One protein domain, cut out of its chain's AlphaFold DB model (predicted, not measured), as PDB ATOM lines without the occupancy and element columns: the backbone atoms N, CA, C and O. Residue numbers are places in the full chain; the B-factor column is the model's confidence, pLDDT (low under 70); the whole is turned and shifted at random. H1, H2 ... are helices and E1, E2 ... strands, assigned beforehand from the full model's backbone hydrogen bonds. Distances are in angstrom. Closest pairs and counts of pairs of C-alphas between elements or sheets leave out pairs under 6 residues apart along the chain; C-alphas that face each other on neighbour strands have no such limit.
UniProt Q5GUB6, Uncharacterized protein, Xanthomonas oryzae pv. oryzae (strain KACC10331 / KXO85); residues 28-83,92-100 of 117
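Overview. This is residues 28 to 83 and 92 to 100 of the 117 residues of an uncharacterized protein of Xanthomonas oryzae pv. oryzae (strain KACC10331 / KXO85) (UniProt Q5GUB6). Three long strands, E1, E2 and E3, make a narrow, strongly twisted sheet that winds along the longest axis; the short strand E4 is added beside E1, and the small helix H1 packs on the sheet near Ala 45. The printed part has 65 residues with four named strands and one named helix, in the order E1, E2, E3, H1, E4. The sheet runs E3, E2, E1, E4 and is mixed; the class is mostly strand. The whole is loose, with a radius of gyration of the C-alphas of 14.1 A, and spans 43 by 29 by 14 A, only just flat.

Arrangement. E2, residues 42 to 54, is an inner strand and bends by 55 degrees at residue 47. E1, residues 30 to 39, forms an antiparallel hairpin with E2, with N 37 and O 44 2.9 A apart. E3, residues 60 to 70, forms the other hairpin with E2, also antiparallel, with N 49 and O 66 3.0 A apart. These form a meander, each strand the antiparallel neighbour of the one before. E4, residues 94 to 97, is parallel to E1 at 24 degrees, with N 32 and O 95 2.8 A apart; E3 and E4, the edge strands, are apart. H1, residues 74 to 78, is on the sheet over E2 at a height of 8.5 A; their closest C-alphas, of Ala 45 and Leu 74, are 4.9 A apart. In H1 every O i to N i+4 pair is within hydrogen-bond range.

Along the chain. E1 begins at C-alpha 30 (-54.495, 5.574, -1.328) and measures 28.1 A, E2 35.9 A and E3 29.4 A from first to last C-alpha. H1 measures 6.2 A. E4, 9.7 A, ends at C-alpha 97 (-52.927, -4.631, 3.354).

Size, cuts and confidence. The C-alphas farthest apart, of Asp 57 and Ala 79, are 44.0 A apart. Residues 84 to 91 are not printed, with 17.8 A between C-alphas 83 and 92. Residues 78 to 83, of which 78 belongs to H1, stand free. The links printed whole are tight. Residues 28 to 30, 80 to 83 and 92 to 100 have pLDDT under 70.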
ATOM      1  N   GLN A  28     -60.286  10.233  -1.061       57.59
ATOM      2  CA  GLN A  28     -59.434   9.559  -2.058       57.59
ATOM      3  C   GLN A  28     -58.458   8.582  -1.362       57.59
ATOM      4  O   GLN A  28     -57.307   8.942  -1.109       57.59
ATOM      5  N   PRO A  29     -58.902   7.379  -0.953       61.56
ATOM      6  CA  PRO A  29     -58.045   6.444  -0.227       61.56
ATOM      7  C   PRO A  29     -56.910   5.926  -1.116       61.56
ATOM      8  O   PRO A  29     -57.147   5.212  -2.090       61.56
ATOM      9  N   LEU A  30     -55.663   6.228  -0.744       65.69
ATOM     10  CA  LEU A  30     -54.495   5.574  -1.328       65.69
ATOM     11  C   LEU A  30     -54.167   4.333  -0.495       65.69
ATOM     12  O   LEU A  30     -53.628   4.414   0.608       65.69
ATOM     13  N   THR A  31     -54.508   3.159  -1.023       71.62
ATOM     14  CA  THR A  31     -54.196   1.892  -0.353       71.62
ATOM     15  C   THR A  31     -52.757   1.502  -0.662       71.62
ATOM     16  O   THR A  31     -52.417   1.228  -1.813       71.62
ATOM     17  N   HIS A  32     -51.917   1.427   0.365       71.19
ATOM     18  CA  HIS A  32     -50.572   0.888   0.250       71.19
ATOM     19  C   HIS A  32     -50.587  -0.631   0.451       71.19
ATOM     20  O   HIS A  32     -51.322  -1.196   1.262       71.19
ATOM     21  N   ARG A  33     -49.764  -1.332  -0.317       71.12
ATOM     22  CA  ARG A  33     -49.591  -2.780  -0.214       71.12
ATOM     23  C   ARG A  33     -48.148  -3.041   0.160       71.12
ATOM     24  O   ARG A  33     -47.255  -2.498  -0.479       71.12
ATOM     25  N   VAL A  34     -47.934  -3.857   1.182       77.25
ATOM     26  CA  VAL A  34     -46.612  -4.330   1.591       77.25
ATOM     27  C   VAL A  34     -46.732  -5.785   1.998       77.25
ATOM     28  O   VAL A  34     -47.739  -6.197   2.579       77.25
ATOM     29  N   GLY A  35     -45.723  -6.572   1.670       74.50
ATOM     30  CA  GLY A  35     -45.675  -7.959   2.076       74.50
ATOM     31  C   GLY A  35     -44.399  -8.638   1.631       74.50
ATOM     32  O   GLY A  35     -43.516  -8.039   1.015       74.50
ATOM     33  N   GLU A  36     -44.327  -9.914   1.960       77.88
ATOM     34  CA  GLU A  36     -43.199 -10.778   1.676       77.88
ATOM     35  C   GLU A  36     -43.727 -12.169   1.323       77.88
ATOM     36  O   GLU A  36     -44.748 -12.603   1.861       77.88
ATOM     37  N   LEU A  37     -43.065 -12.850   0.393       78.81
ATOM     38  CA  LEU A  37     -43.379 -14.222   0.006       78.81
ATOM     39  C   LEU A  37     -42.104 -14.999  -0.327       78.81
ATOM     40  O   LEU A  37     -41.100 -14.416  -0.734       78.81
ATOM     41  N   CYS A  38     -42.168 -16.323  -0.194       81.19
ATOM     42  CA  CYS A  38     -41.099 -17.236  -0.582       81.19
ATOM     43  C   CYS A  38     -41.583 -18.149  -1.712       81.19
ATOM     44  O   CYS A  38     -42.575 -18.861  -1.555       81.19
ATOM     45  N   VAL A  39     -40.897 -18.128  -2.857       74.94
ATOM     46  CA  VAL A  39     -41.202 -18.982  -4.019       74.94
ATOM     47  C   VAL A  39     -39.940 -19.726  -4.416       74.94
ATOM     48  O   VAL A  39     -38.924 -19.103  -4.703       74.94
ATOM     49  N   ALA A  40     -39.998 -21.061  -4.418       80.25
ATOM     50  CA  ALA A  40     -38.849 -21.922  -4.720       80.25
ATOM     51  C   ALA A  40     -37.581 -21.563  -3.906       80.25
ATOM     52  O   ALA A  40     -36.470 -21.565  -4.431       80.25
ATOM     53  N   GLY A  41     -37.751 -21.202  -2.629       80.19
ATOM     54  CA  GLY A  41     -36.650 -20.793  -1.745       80.19
ATOM     55  C   GLY A  41     -36.137 -19.365  -1.967       80.19
ATOM     56  O   GLY A  41     -35.165 -18.959  -1.336       80.19
ATOM     57  N   ILE A  42     -36.765 -18.589  -2.855       77.81
ATOM     58  CA  ILE A  42     -36.410 -17.196  -3.124       77.81
ATOM     59  C   ILE A  42     -37.340 -16.273  -2.342       77.81
ATOM     60  O   ILE A  42     -38.547 -16.253  -2.591       77.81
ATOM     61  N   GLN A  43     -36.758 -15.463  -1.455       81.81
ATOM     62  CA  GLN A  43     -37.491 -14.428  -0.731       81.81
ATOM     63  C   GLN A  43     -37.749 -13.212  -1.618       81.81
ATOM     64  O   GLN A  43     -36.831 -12.689  -2.261       81.81
ATOM     65  N   ILE A  44     -39.002 -12.765  -1.641       78.94
ATOM     66  CA  ILE A  44     -39.452 -11.609  -2.405       78.94
ATOM     67  C   ILE A  44     -40.281 -10.702  -1.500       78.94
ATOM     68  O   ILE A  44     -41.411 -11.031  -1.141       78.94
ATOM     69  N   ALA A  45     -39.739  -9.534  -1.177       80.88
ATOM     70  CA  ALA A  45     -40.474  -8.438  -0.569       80.88
ATOM     71  C   ALA A  45     -41.103  -7.567  -1.654       80.88
ATOM     72  O   ALA A  45     -40.511  -7.351  -2.714       80.88
ATOM     73  N   TYR A  46     -42.284  -7.024  -1.388       77.88
ATOM     74  CA  TYR A  46     -42.922  -6.068  -2.278       77.88
ATOM     75  C   TYR A  46     -43.535  -4.908  -1.509       77.88
ATOM     76  O   TYR A  46     -44.018  -5.069  -0.388       77.88
ATOM     77  N   TYR A  47     -43.550  -3.739  -2.144       76.31
ATOM     78  CA  TYR A  47     -44.343  -2.608  -1.689       76.31
ATOM     79  C   TYR A  47     -44.889  -1.800  -2.865       76.31
ATOM     80  O   TYR A  47     -44.300  -1.775  -3.946       76.31
ATOM     81  N   GLY A  48     -46.009  -1.120  -2.665       73.56
ATOM     82  CA  GLY A  48     -46.603  -0.284  -3.698       73.56
ATOM     83  C   GLY A  48     -47.987   0.220  -3.339       73.56
ATOM     84  O   GLY A  48     -48.331   0.312  -2.159       73.56
ATOM     85  N   THR A  49     -48.769   0.557  -4.355       76.62
ATOM     86  CA  THR A  49     -50.113   1.117  -4.204       76.62
ATOM     87  C   THR A  49     -51.131   0.283  -4.959       76.62
ATOM     88  O   THR A  49     -50.840  -0.310  -5.994       76.62
ATOM     89  N   GLN A  50     -52.341   0.226  -4.427       79.31
ATOM     90  CA  GLN A  50     -53.506  -0.303  -5.113       79.31
ATOM     91  C   GLN A  50     -54.272   0.843  -5.771       79.31
ATOM     92  O   GLN A  50     -54.377   1.932  -5.206       79.31
ATOM     93  N   CYS A  51     -54.859   0.548  -6.927       76.75
ATOM     94  CA  CYS A  51     -55.779   1.425  -7.628       76.75
ATOM     95  C   CYS A  51     -57.206   0.878  -7.516       76.75
ATOM     96  O   CYS A  51     -57.422  -0.339  -7.532       76.75
ATOM     97  N   SER A  52     -58.173   1.784  -7.420       78.75
ATOM     98  CA  SER A  52     -59.591   1.470  -7.589       78.75
ATOM     99  C   SER A  52     -60.060   2.015  -8.932       78.75
ATOM    100  O   SER A  52     -59.591   3.066  -9.368       78.75
ATOM    101  N   VAL A  53     -60.957   1.286  -9.585       78.19
ATOM    102  CA  VAL A  53     -61.628   1.708 -10.817       78.19
ATOM    103  C   VAL A  53     -63.137   1.592 -10.613       78.19
ATOM    104  O   VAL A  53     -63.571   0.680  -9.905       78.19
ATOM    105  N   PRO A  54     -63.953   2.472 -11.210       82.00
ATOM    106  CA  PRO A  54     -65.400   2.347 -11.127       82.00
ATOM    107  C   PRO A  54     -65.875   1.100 -11.887       82.00
ATOM    108  O   PRO A  54     -65.424   0.826 -13.001       82.00
ATOM    109  N   ASN A  55     -66.795   0.342 -11.292       81.38
ATOM    110  CA  ASN A  55     -67.531  -0.711 -11.989       81.38
ATOM    111  C   ASN A  55     -68.696  -0.126 -12.814       81.38
ATOM    112  O   ASN A  55     -68.929   1.082 -12.822       81.38
ATOM    113  N   ALA A  56     -69.453  -0.993 -13.496       86.38
ATOM    114  CA  ALA A  56     -70.611  -0.586 -14.300       86.38
ATOM    115  C   ALA A  56     -71.694   0.160 -13.492       86.38
ATOM    116  O   ALA A  56     -72.410   0.986 -14.050       86.38
ATOM    117  N   ASP A  57     -71.764  -0.084 -12.183       89.94
ATOM    118  CA  ASP A  57     -72.709   0.546 -11.257       89.94
ATOM    119  C   ASP A  57     -72.145   1.831 -10.615       89.94
ATOM    120  O   ASP A  57     -72.742   2.387  -9.693       89.94
ATOM    121  N   GLY A  58     -70.971   2.300 -11.056       81.81
ATOM    122  CA  GLY A  58     -70.298   3.491 -10.529       81.81
ATOM    123  C   GLY A  58     -69.671   3.315  -9.140       81.81
ATOM    124  O   GLY A  58     -69.219   4.292  -8.549       81.81
ATOM    125  N   SER A  59     -69.632   2.090  -8.612       80.94
ATOM    126  CA  SER A  59     -68.972   1.761  -7.346       80.94
ATOM    127  C   SER A  59     -67.491   1.457  -7.562       80.94
ATOM    128  O   SER A  59     -67.133   0.740  -8.496       80.94
ATOM    129  N   ASP A  60     -66.630   1.944  -6.670       76.50
ATOM    130  CA  ASP A  60     -65.196   1.657  -6.726       76.50
ATOM    131  C   ASP A  60     -64.914   0.175  -6.442       76.50
ATOM    132  O   ASP A  60     -65.178  -0.339  -5.351       76.50
ATOM    133  N   VAL A  61     -64.328  -0.512  -7.422       79.00
ATOM    134  CA  VAL A  61     -63.839  -1.888  -7.306       79.00
ATOM    135  C   VAL A  61     -62.324  -1.936  -7.459       79.00
ATOM    136  O   VAL A  61     -61.679  -0.988  -7.903       79.00
ATOM    137  N   TYR A  62     -61.726  -3.062  -7.070       77.69
ATOM    138  CA  TYR A  62     -60.288  -3.263  -7.207       77.69
ATOM    139  C   TYR A  62     -59.854  -3.196  -8.679       77.69
ATOM    140  O   TYR A  62     -60.238  -4.049  -9.475       77.69
ATOM    141  N   GLY A  63     -59.017  -2.211  -9.012       76.50
ATOM    142  CA  GLY A  63     -58.489  -1.975 -10.360       76.50
ATOM    143  C   GLY A  63     -57.079  -2.512 -10.601       76.50
ATOM    144  O   GLY A  63     -56.528  -2.343 -11.683       76.50
ATOM    145  N   GLY A  64     -56.466  -3.149  -9.600       77.25
ATOM    146  CA  GLY A  64     -55.091  -3.640  -9.679       77.25
ATOM    147  C   GLY A  64     -54.159  -2.966  -8.675       77.25
ATOM    148  O   GLY A  64     -54.579  -2.170  -7.834       77.25
ATOM    149  N   SER A  65     -52.877  -3.322  -8.735       76.81
ATOM    150  CA  SER A  65     -51.841  -2.733  -7.883       76.81
ATOM    151  C   SER A  65     -50.570  -2.476  -8.673       76.81
ATOM    152  O   SER A  65     -50.136  -3.325  -9.455       76.81
ATOM    153  N   ALA A  66     -49.947  -1.332  -8.407       77.50
ATOM    154  CA  ALA A  66     -48.608  -1.025  -8.854       77.50
ATOM    155  C   ALA A  66     -47.602  -1.387  -7.760       77.50
ATOM    156  O   ALA A  66     -47.558  -0.727  -6.723       77.50
ATOM    157  N   LEU A  67     -46.814  -2.446  -7.966       75.44
ATOM    158  CA  LEU A  67     -45.908  -2.999  -6.953       75.44
ATOM    159  C   LEU A  67     -44.457  -2.975  -7.432       75.44
ATOM    160  O   LEU A  67     -44.160  -3.301  -8.581       75.44
ATOM    161  N   ARG A  68     -43.550  -2.646  -6.513       75.94
ATOM    162  CA  ARG A  68     -42.107  -2.853  -6.643       75.94
ATOM    163  C   ARG A  68     -41.750  -4.111  -5.865       75.94
ATOM    164  O   ARG A  68     -42.028  -4.176  -4.672       75.94
ATOM    165  N   ALA A  69     -41.141  -5.082  -6.535       77.69
ATOM    166  CA  ALA A  69     -40.695  -6.332  -5.929       77.69
ATOM    167  C   ALA A  69     -39.165  -6.386  -5.843       77.69
ATOM    168  O   ALA A  69     -38.461  -5.926  -6.743       77.69
ATOM    169  N   TYR A  70     -38.659  -6.969  -4.764       77.12
ATOM    170  CA  TYR A  70     -37.241  -7.059  -4.450       77.12
ATOM    171  C   TYR A  70     -36.913  -8.475  -4.012       77.12
ATOM    172  O   TYR A  70     -37.576  -9.019  -3.136       77.12
ATOM    173  N   ARG A  71     -35.855  -9.056  -4.583       83.38
ATOM    174  CA  ARG A  71     -35.360 -10.394  -4.229       83.38
ATOM    175  C   ARG A  71     -34.601 -10.389  -2.893       83.38
ATOM    176  O   ARG A  71     -33.398 -10.640  -2.858       83.38
ATOM    177  N   ARG A  72     -35.278  -9.993  -1.819       79.69
ATOM    178  CA  ARG A  72     -34.794  -9.901  -0.435       79.69
ATOM    179  C   ARG A  72     -35.988 -10.054   0.507       79.69
ATOM    180  O   ARG A  72     -37.126  -9.913   0.065       79.69
ATOM    181  N   SER A  73     -35.735 -10.306   1.788       82.12
ATOM    182  CA  SER A  73     -36.772 -10.169   2.815       82.12
ATOM    183  C   SER A  73     -37.164  -8.700   3.006       82.12
ATOM    184  O   SER A  73     -36.402  -7.780   2.688       82.12
ATOM    185  N   LEU A  74     -38.359  -8.478   3.542       74.62
ATOM    186  CA  LEU A  74     -38.881  -7.172   3.910       74.62
ATOM    187  C   LEU A  74     -38.015  -6.550   5.004       74.62
ATOM    188  O   LEU A  74     -37.707  -5.367   4.930       74.62
ATOM    189  N   GLU A  75     -37.541  -7.357   5.954       79.50
ATOM    190  CA  GLU A  75     -36.577  -6.936   6.976       79.50
ATOM    191  C   GLU A  75     -35.302  -6.344   6.350       79.50
ATOM    192  O   GLU A  75     -34.894  -5.230   6.683       79.50
ATOM    193  N   SER A  76     -34.714  -7.037   5.368       76.62
ATOM    194  CA  SER A  76     -33.521  -6.561   4.655       76.62
ATOM    195  C   SER A  76     -33.782  -5.266   3.873       76.62
ATOM    196  O   SER A  76     -32.892  -4.422   3.732       76.62
ATOM    197  N   LEU A  77     -35.011  -5.090   3.381       70.94
ATOM    198  CA  LEU A  77     -35.438  -3.905   2.645       70.94
ATOM    199  C   LEU A  77     -35.679  -2.693   3.562       70.94
ATOM    200  O   LEU A  77     -35.316  -1.574   3.211       70.94
ATOM    201  N   VAL A  78     -36.225  -2.906   4.761       70.75
ATOM    202  CA  VAL A  78     -36.378  -1.858   5.786       70.75
ATOM    203  C   VAL A  78     -35.011  -1.387   6.286       70.75
ATOM    204  O   VAL A  78     -34.790  -0.185   6.435       70.75
ATOM    205  N   ALA A  79     -34.061  -2.310   6.454       71.56
ATOM    206  CA  ALA A  79     -32.697  -2.002   6.884       71.56
ATOM    207  C   ALA A  79     -31.894  -1.144   5.880       71.56
ATOM    208  O   ALA A  79     -30.862  -0.588   6.242       71.56
ATOM    209  N   THR A  80     -32.353  -1.010   4.629       59.38
ATOM    210  CA  THR A  80     -31.667  -0.252   3.564       59.38
ATOM    211  C   THR A  80     -32.231   1.156   3.324       59.38
ATOM    212  O   THR A  80     -31.875   1.788   2.334       59.38
ATOM    213  N   ALA A  81     -33.034   1.672   4.265       49.75
ATOM    214  CA  ALA A  81     -33.751   2.946   4.195       49.75
ATOM    215  C   ALA A  81     -34.765   2.986   3.040       49.75
ATOM    216  O   ALA A  81     -34.471   3.353   1.901       49.75
ATOM    217  N   LEU A  82     -36.011   2.631   3.358       51.38
ATOM    218  CA  LEU A  82     -37.150   2.961   2.509       51.38
ATOM    219  C   LEU A  82     -37.197   4.490   2.331       51.38
ATOM    220  O   LEU A  82     -37.161   5.200   3.341       51.38
ATOM    221  N   PRO A  83     -37.279   5.024   1.095       46.00
ATOM    222  CA  PRO A  83     -37.545   6.445   0.923       46.00
ATOM    223  C   PRO A  83     -38.840   6.793   1.676       46.00
ATOM    224  O   PRO A  83     -39.759   5.965   1.682       46.00
ATOM    225  N   THR A  92     -54.638  12.012   4.656       38.62
ATOM    226  CA  THR A  92     -54.583  10.885   3.730       38.62
ATOM    227  C   THR A  92     -54.622   9.626   4.576       38.62
ATOM    228  O   THR A  92     -53.652   9.307   5.261       38.62
ATOM    229  N   GLY A  93     -55.773   8.960   4.587       41.59
ATOM    230  CA  GLY A  93     -55.891   7.618   5.141       41.59
ATOM    231  C   GLY A  93     -55.013   6.661   4.341       41.59
ATOM    232  O   GLY A  93     -55.104   6.623   3.111       41.59
ATOM    233  N   VAL A  94     -54.117   5.950   5.022       38.78
ATOM    234  CA  VAL A  94     -53.198   4.986   4.408       38.78
ATOM    235  C   VAL A  94     -53.593   3.612   4.908       38.78
ATOM    236  O   VAL A  94     -53.201   3.170   5.988       38.78
ATOM    237  N   GLN A  95     -54.361   2.906   4.087       42.06
ATOM    238  CA  GLN A  95     -54.691   1.522   4.366       42.06
ATOM    239  C   GLN A  95     -53.546   0.628   3.890       42.06
ATOM    240  O   GLN A  95     -53.270   0.563   2.694       42.06
ATOM    241  N   ILE A  96     -52.905  -0.085   4.818       41.53
ATOM    242  CA  ILE A  96     -51.900  -1.103   4.504       41.53
ATOM    243  C   ILE A  96     -52.570  -2.478   4.508       41.53
ATOM    244  O   ILE A  96     -53.185  -2.872   5.496       41.53
ATOM    245  N   ARG A  97     -52.454  -3.235   3.412       47.28
ATOM    246  CA  ARG A  97     -52.927  -4.631   3.354       47.28
ATOM    247  C   ARG A  97     -51.860  -5.570   2.795       47.28
ATOM    248  O   ARG A  97     -51.304  -5.298   1.730       47.28
ATOM    249  N   SER A  98     -51.674  -6.722   3.437       45.84
ATOM    250  CA  SER A  98     -50.916  -7.843   2.869       45.84
ATOM    251  C   SER A  98     -51.746  -8.572   1.798       45.84
ATOM    252  O   SER A  98     -52.979  -8.590   1.850       45.84
ATOM    253  N   ILE A  99     -51.086  -9.128   0.775       51.38
ATOM    254  CA  ILE A  99     -51.713  -9.990  -0.241       51.38
ATOM    255  C   ILE A  99     -51.165 -11.412  -0.046       51.38
ATOM    256  O   ILE A  99     -50.006 -11.653  -0.387       51.38
ATOM    257  N   PRO A 100     -51.963 -12.360   0.481       40.25
ATOM    258  CA  PRO A 100     -51.480 -13.710   0.774       40.25
ATOM    259  C   PRO A 100     -51.290 -14.608  -0.466       40.25
ATOM    260  O   PRO A 100     -50.719 -15.684  -0.344       40.25
TER     261      PRO A 100